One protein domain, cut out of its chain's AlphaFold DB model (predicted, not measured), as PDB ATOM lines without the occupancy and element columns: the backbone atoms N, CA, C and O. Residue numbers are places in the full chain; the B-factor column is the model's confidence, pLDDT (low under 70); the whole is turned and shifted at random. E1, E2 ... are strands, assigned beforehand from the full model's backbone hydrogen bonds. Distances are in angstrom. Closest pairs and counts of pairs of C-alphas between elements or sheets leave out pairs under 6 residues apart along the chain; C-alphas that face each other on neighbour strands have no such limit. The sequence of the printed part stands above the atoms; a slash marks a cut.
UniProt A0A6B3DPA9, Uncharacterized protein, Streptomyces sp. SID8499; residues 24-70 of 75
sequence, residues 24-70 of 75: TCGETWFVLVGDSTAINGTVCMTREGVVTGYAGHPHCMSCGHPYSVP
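Overview. This is residues 24 to 70 of the 75 residues of an uncharacterized protein of Streptomyces sp. SID8499 (UniProt A0A6B3DPA9). There is little regular structure: two small two-stranded ribbons, E1 with E4 and the hairpin E2 and E3, meet as an L, with residues 34 to 41 at the corner. The printed part has 47 residues, with no named helix and strands E1, E2, E3, E4 in that order, holding 17 residues; the class is all strand, both sheets antiparallel. The whole is loose, radius of gyration of the C-alphas 12.1 A, and only just elongated, spanning 37 by 24 by 19 A.

Arrangement. E1, residues 30 to 33, is antiparallel to its neighbour E4, residues 57 to 60, at 138 degrees; N 31 and O 59, 2.8 A apart, are within hydrogen-bond range. E2, residues 42 to 45, and E3, residues 51 to 55, form an antiparallel hairpin at 157 degrees, with N 44 and O 53 within hydrogen-bond range at 2.8 A. E3 runs on into E4 at 87 degrees. E2 and E4 are apart.

Along the chain. E1 begins at C-alpha 30 (20.588, 12.796, 38.997). E3 measures 11.4 A from first to last C-alpha. E4 ends at C-alpha 60 (16.382, 11.787, 40.663).

Size, cuts and confidence. The farthest C-alphas, Cys 25 and Arg 47, are 36.7 A apart. The printed part has no cut and no long link. Mean pLDDT of the printed part is 70.0; residues 34 to 44 are among those under 70.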
ATOM      1  N   THR A  24      15.518   7.031  47.229       71.75
ATOM      2  CA  THR A  24      14.628   6.048  47.874       71.75
ATOM      3  C   THR A  24      13.952   5.108  46.868       71.75
ATOM      4  O   THR A  24      13.467   4.047  47.250       71.75
ATOM      5  N   CYS A  25      13.943   5.468  45.578       74.75
ATOM      6  CA  CYS A  25      13.477   4.615  44.491       74.75
ATOM      7  C   CYS A  25      14.531   3.630  43.931       74.75
ATOM      8  O   CYS A  25      14.177   2.853  43.048       74.75
ATOM      9  N   GLY A  26      15.793   3.650  44.394       72.88
ATOM     10  CA  GLY A  26      16.878   2.743  43.969       72.88
ATOM     11  C   GLY A  26      18.143   3.442  43.436       72.88
ATOM     12  O   GLY A  26      18.363   4.634  43.674       72.88
ATOM     13  N   GLU A  27      18.980   2.702  42.693       64.38
ATOM     14  CA  GLU A  27      20.111   3.272  41.938       64.38
ATOM     15  C   GLU A  27      19.593   4.310  40.942       64.38
ATOM     16  O   GLU A  27      18.571   4.112  40.278       64.38
ATOM     17  N   THR A  28      20.240   5.468  40.878       64.94
ATOM     18  CA  THR A  28      19.660   6.602  40.166       64.94
ATOM     19  C   THR A  28      20.717   7.554  39.647       64.94
ATOM     20  O   THR A  28      21.685   7.887  40.322       64.94
ATOM     21  N   TRP A  29      20.457   8.034  38.435       73.69
ATOM     22  CA  TRP A  29      21.123   9.182  37.849       73.69
ATOM     23  C   TRP A  29      20.400  10.459  38.277       73.69
ATOM     24  O   TRP A  29      19.167  10.499  38.285       73.69
ATOM     25  N   PHE A  30      21.150  11.510  38.594       75.00
ATOM     26  CA  PHE A  30      20.588  12.796  38.997       75.00
ATOM     27  C   PHE A  30      20.709  13.826  37.872       75.00
ATOM     28  O   PHE A  30      21.724  13.886  37.181       75.00
ATOM     29  N   VAL A  31      19.677  14.652  37.706       77.69
ATOM     30  CA  VAL A  31      19.690  15.850  36.858       77.69
ATOM     31  C   VAL A  31      19.690  17.089  37.744       77.69
ATOM     32  O   VAL A  31      19.032  17.113  38.780       77.69
ATOM     33  N   LEU A  32      20.422  18.127  37.351       77.94
ATOM     34  CA  LEU A  32      20.430  19.403  38.060       77.94
ATOM     35  C   LEU A  32      19.271  20.273  37.572       77.94
ATOM     36  O   LEU A  32      19.282  20.762  36.438       77.94
ATOM     37  N   VAL A  33      18.281  20.467  38.435       73.88
ATOM     38  CA  VAL A  33      17.155  21.371  38.201       73.88
ATOM     39  C   VAL A  33      17.511  22.723  38.807       73.88
ATOM     40  O   VAL A  33      17.645  22.868  40.018       73.88
ATOM     41  N   GLY A  34      17.734  23.700  37.943       67.12
ATOM     42  CA  GLY A  34      17.939  25.093  38.298       67.12
ATOM     43  C   GLY A  34      16.638  25.786  38.703       67.12
ATOM     44  O   GLY A  34      15.540  25.261  38.510       67.12
ATOM     45  N   ASP A  35      16.770  26.974  39.280       67.38
ATOM     46  CA  ASP A  35      15.656  27.844  39.653       67.38
ATOM     47  C   ASP A  35      15.623  29.109  38.773       67.38
ATOM     48  O   ASP A  35      16.311  29.216  37.759       67.38
ATOM     49  N   SER A  36      14.818  30.108  39.143       58.88
ATOM     50  CA  SER A  36      14.742  31.380  38.406       58.88
ATOM     51  C   SER A  36      16.056  32.177  38.376       58.88
ATOM     52  O   SER A  36      16.157  33.140  37.617       58.88
ATOM     53  N   THR A  37      17.040  31.818  39.205       60.69
ATOM     54  CA  THR A  37      18.344  32.486  39.316       60.69
ATOM     55  C   THR A  37      19.492  31.696  38.681       60.69
ATOM     56  O   THR A  37      20.552  32.272  38.432       60.69
ATOM     57  N   ALA A  38      19.278  30.420  38.342       58.19
ATOM     58  CA  ALA A  38      20.264  29.557  37.700       58.19
ATOM     59  C   ALA A  38      19.619  28.643  36.648       58.19
ATOM     60  O   ALA A  38      18.729  27.861  36.958       58.19
ATOM     61  N   ILE A  39      20.102  28.683  35.403       59.62
ATOM     62  CA  ILE A  39      19.618  27.789  34.339       59.62
ATOM     63  C   ILE A  39      19.981  26.339  34.695       59.62
ATOM     64  O   ILE A  39      21.122  26.066  35.080       59.62
ATOM     65  N   ASN A  40      19.019  25.419  34.529       63.78
ATOM     66  CA  ASN A  40      19.198  23.971  34.694       63.78
ATOM     67  C   ASN A  40      20.544  23.489  34.135       63.78
ATOM     68  O   ASN A  40      20.880  23.774  32.984       63.78
ATOM     69  N   GLY A  41      21.284  22.712  34.927       63.50
ATOM     70  CA  GLY A  41      22.490  22.030  34.452       63.50
ATOM     71  C   GLY A  41      23.716  22.914  34.237       63.50
ATOM     72  O   GLY A  41      24.656  22.469  33.579       63.50
ATOM     73  N   THR A  42      23.747  24.141  34.764       65.56
ATOM     74  CA  THR A  42      24.964  24.961  34.692       65.56
ATOM     75  C   THR A  42      25.995  24.513  35.733       65.56
ATOM     76  O   THR A  42      25.678  24.283  36.899       65.56
ATOM     77  N   VAL A  43      27.248  24.365  35.300       69.69
ATOM     78  CA  VAL A  43      28.387  23.965  36.139       69.69
ATOM     79  C   VAL A  43      29.477  25.032  36.092       69.69
ATOM     80  O   VAL A  43      29.712  25.645  35.051       69.69
ATOM     81  N   CYS A  44      30.147  25.263  37.216       67.44
ATOM     82  CA  CYS A  44      31.354  26.080  37.272       67.44
ATOM     83  C   CYS A  44      32.556  25.194  36.935       67.44
ATOM     84  O   CYS A  44      32.710  24.126  37.529       67.44
ATOM     85  N   MET A  45      33.391  25.619  35.984       74.81
ATOM     86  CA  MET A  45      34.578  24.877  35.550       74.81
ATOM     87  C   MET A  45      35.832  25.752  35.602       74.81
ATOM     88  O   MET A  45      35.785  26.928  35.234       74.81
ATOM     89  N   THR A  46      36.964  25.181  36.021       70.25
ATOM     90  CA  THR A  46      38.274  25.836  35.889       70.25
ATOM     91  C   THR A  46      38.741  25.836  34.434       70.25
ATOM     92  O   THR A  46      38.208  25.125  33.579       70.25
ATOM     93  N   ARG A  47      39.791  26.613  34.144       64.69
ATOM     94  CA  ARG A  47      40.415  26.646  32.815       64.69
ATOM     95  C   ARG A  47      40.999  25.289  32.405       64.69
ATOM     96  O   ARG A  47      41.083  25.016  31.211       64.69
ATOM     97  N   GLU A  48      41.370  24.444  33.367       76.62
ATOM     98  CA  GLU A  48      41.846  23.075  33.126       76.62
ATOM     99  C   GLU A  48      40.708  22.053  32.954       76.62
ATOM    100  O   GLU A  48      40.974  20.874  32.733       76.62
ATOM    101  N   GLY A  49      39.444  22.483  33.032       57.00
ATOM    102  CA  GLY A  49      38.284  21.616  32.824       57.00
ATOM    103  C   GLY A  49      37.793  20.888  34.076       57.00
ATOM    104  O   GLY A  49      37.035  19.928  33.958       57.00
ATOM    105  N   VAL A  50      38.189  21.331  35.275       68.94
ATOM    106  CA  VAL A  50      37.720  20.750  36.542       68.94
ATOM    107  C   VAL A  50      36.402  21.395  36.956       68.94
ATOM    108  O   VAL A  50      36.324  22.617  37.049       68.94
ATOM    109  N   VAL A  51      35.377  20.594  37.250       69.00
ATOM    110  CA  VAL A  51      34.104  21.092  37.797       69.00
ATOM    111  C   VAL A  51      34.288  21.469  39.270       69.00
ATOM    112  O   VAL A  51      34.673  20.629  40.081       69.00
ATOM    113  N   THR A  52      34.008  22.724  39.622       67.88
ATOM    114  CA  THR A  52      34.172  23.282  40.981       67.88
ATOM    115  C   THR A  52      32.851  23.565  41.689       67.88
ATOM    116  O   THR A  52      32.839  23.869  42.879       67.88
ATOM    117  N   GLY A  53      31.732  23.459  40.978       64.75
ATOM    118  CA  GLY A  53      30.398  23.638  41.533       64.75
ATOM    119  C   GLY A  53      29.324  23.462  40.470       64.75
ATOM    120  O   GLY A  53      29.613  23.429  39.273       64.75
ATOM    121  N   TYR A  54      28.080  23.364  40.909       71.50
ATOM    122  CA  TYR A  54      26.907  23.305  40.049       71.50
ATOM    123  C   TYR A  54      25.857  24.295  40.539       71.50
ATOM    124  O   TYR A  54      25.777  24.579  41.733       71.50
ATOM    125  N   ALA A  55      25.066  24.825  39.612       67.00
ATOM    126  CA  ALA A  55      23.921  25.657  39.926       67.00
ATOM    127  C   ALA A  55      22.631  24.863  39.666       67.00
ATOM    128  O   ALA A  55      22.437  24.279  38.595       67.00
ATOM    129  N   GLY A  56      21.776  24.817  40.685       69.69
ATOM    130  CA  GLY A  56      20.573  23.991  40.730       69.69
ATOM    131  C   GLY A  56      20.631  22.892  41.790       69.69
ATOM    132  O   GLY A  56      21.669  22.613  42.390       69.69
ATOM    133  N   HIS A  57      19.481  22.275  42.019       73.44
ATOM    134  CA  HIS A  57      19.293  21.190  42.969       73.44
ATOM    135  C   HIS A  57      19.336  19.851  42.222       73.44
ATOM    136  O   HIS A  57      18.736  19.741  41.149       73.44
ATOM    137  N   PRO A  58      20.031  18.817  42.722       75.06
ATOM    138  CA  PRO A  58      20.002  17.512  42.077       75.06
ATOM    139  C   PRO A  58      18.629  16.867  42.291       75.06
ATOM    140  O   PRO A  58      18.124  16.852  43.408       75.06
ATOM    141  N   HIS A  59      18.034  16.306  41.245       79.38
ATOM    142  CA  HIS A  59      16.797  15.527  41.296       79.38
ATOM    143  C   HIS A  59      17.011  14.160  40.657       79.38
ATOM    144  O   HIS A  59      17.684  14.038  39.635       79.38
ATOM    145  N   CYS A  60      16.410  13.125  41.237       82.81
ATOM    146  CA  CYS A  60      16.382  11.787  40.663       82.81
ATOM    147  C   CYS A  60      15.721  11.813  39.278       82.81
ATOM    148  O   CYS A  60      14.562  12.215  39.158       82.81
ATOM    149  N   MET A  61      16.413  11.339  38.237       81.25
ATOM    150  CA  MET A  61      15.831  11.259  36.889       81.25
ATOM    151  C   MET A  61      14.670  10.257  36.799       81.25
ATOM    152  O   MET A  61      13.800  10.413  35.948       81.25
ATOM    153  N   SER A  62      14.635   9.249  37.676       79.06
ATOM    154  CA  SER A  62      13.622   8.187  37.651       79.06
ATOM    155  C   SER A  62      12.310   8.575  38.345       79.06
ATOM    156  O   SER A  62      11.242   8.193  37.878       79.06
ATOM    157  N   CYS A  63      12.361   9.314  39.461       81.94
ATOM    158  CA  CYS A  63      11.174   9.644  40.266       81.94
ATOM    159  C   CYS A  63      11.017  11.136  40.603       81.94
ATOM    160  O   CYS A  63      10.087  11.502  41.324       81.94
ATOM    161  N   GLY A  64      11.923  11.998  40.136       79.62
ATOM    162  CA  GLY A  64      11.858  13.450  40.318       79.62
ATOM    163  C   GLY A  64      12.135  13.953  41.737       79.62
ATOM    164  O   GLY A  64      12.095  15.161  41.959       79.62
ATOM    165  N   HIS A  65      12.423  13.074  42.702       81.25
ATOM    166  CA  HIS A  65      12.690  13.496  44.078       81.25
ATOM    167  C   HIS A  65      14.011  14.268  44.186       81.25
ATOM    168  O   HIS A  65      14.999  13.850  43.573       81.25
ATOM    169  N   PRO A  66      14.050  15.362  44.965       77.69
ATOM    170  CA  PRO A  66      15.282  16.098  45.209       77.69
ATOM    171  C   PRO A  66      16.287  15.227  45.972       77.69
ATOM    172  O   PRO A  66      15.910  14.434  46.838       77.69
ATOM    173  N   TYR A  67      17.569  15.381  45.656       74.38
ATOM    174  CA  TYR A  67      18.654  14.783  46.416       74.38
ATOM    175  C   TYR A  67      18.777  15.503  47.754       74.38
ATOM    176  O   TYR A  67      19.038  16.704  47.816       74.38
ATOM    177  N   SER A  68      18.591  14.751  48.825       64.25
ATOM    178  CA  SER A  68      18.818  15.201  50.187       64.25
ATOM    179  C   SER A  68      20.026  14.455  50.728       64.25
ATOM    180  O   SER A  68      19.955  13.244  50.936       64.25
ATOM    181  N   VAL A  69      21.124  15.176  50.957       57.12
ATOM    182  CA  VAL A  69      22.257  14.634  51.710       57.12
ATOM    183  C   VAL A  69      21.753  14.347  53.128       57.12
ATOM    184  O   VAL A  69      21.096  15.225  53.701       57.12
ATOM    185  N   PRO A  70      22.007  13.165  53.711       52.06
ATOM    186  CA  PRO A  70      21.752  12.960  55.128       52.06
ATOM    187  C   PRO A  70      22.499  14.043  55.912       52.06
ATOM    188  O   PRO A  70      23.724  14.125  55.849       52.06
TER     189      PRO A  70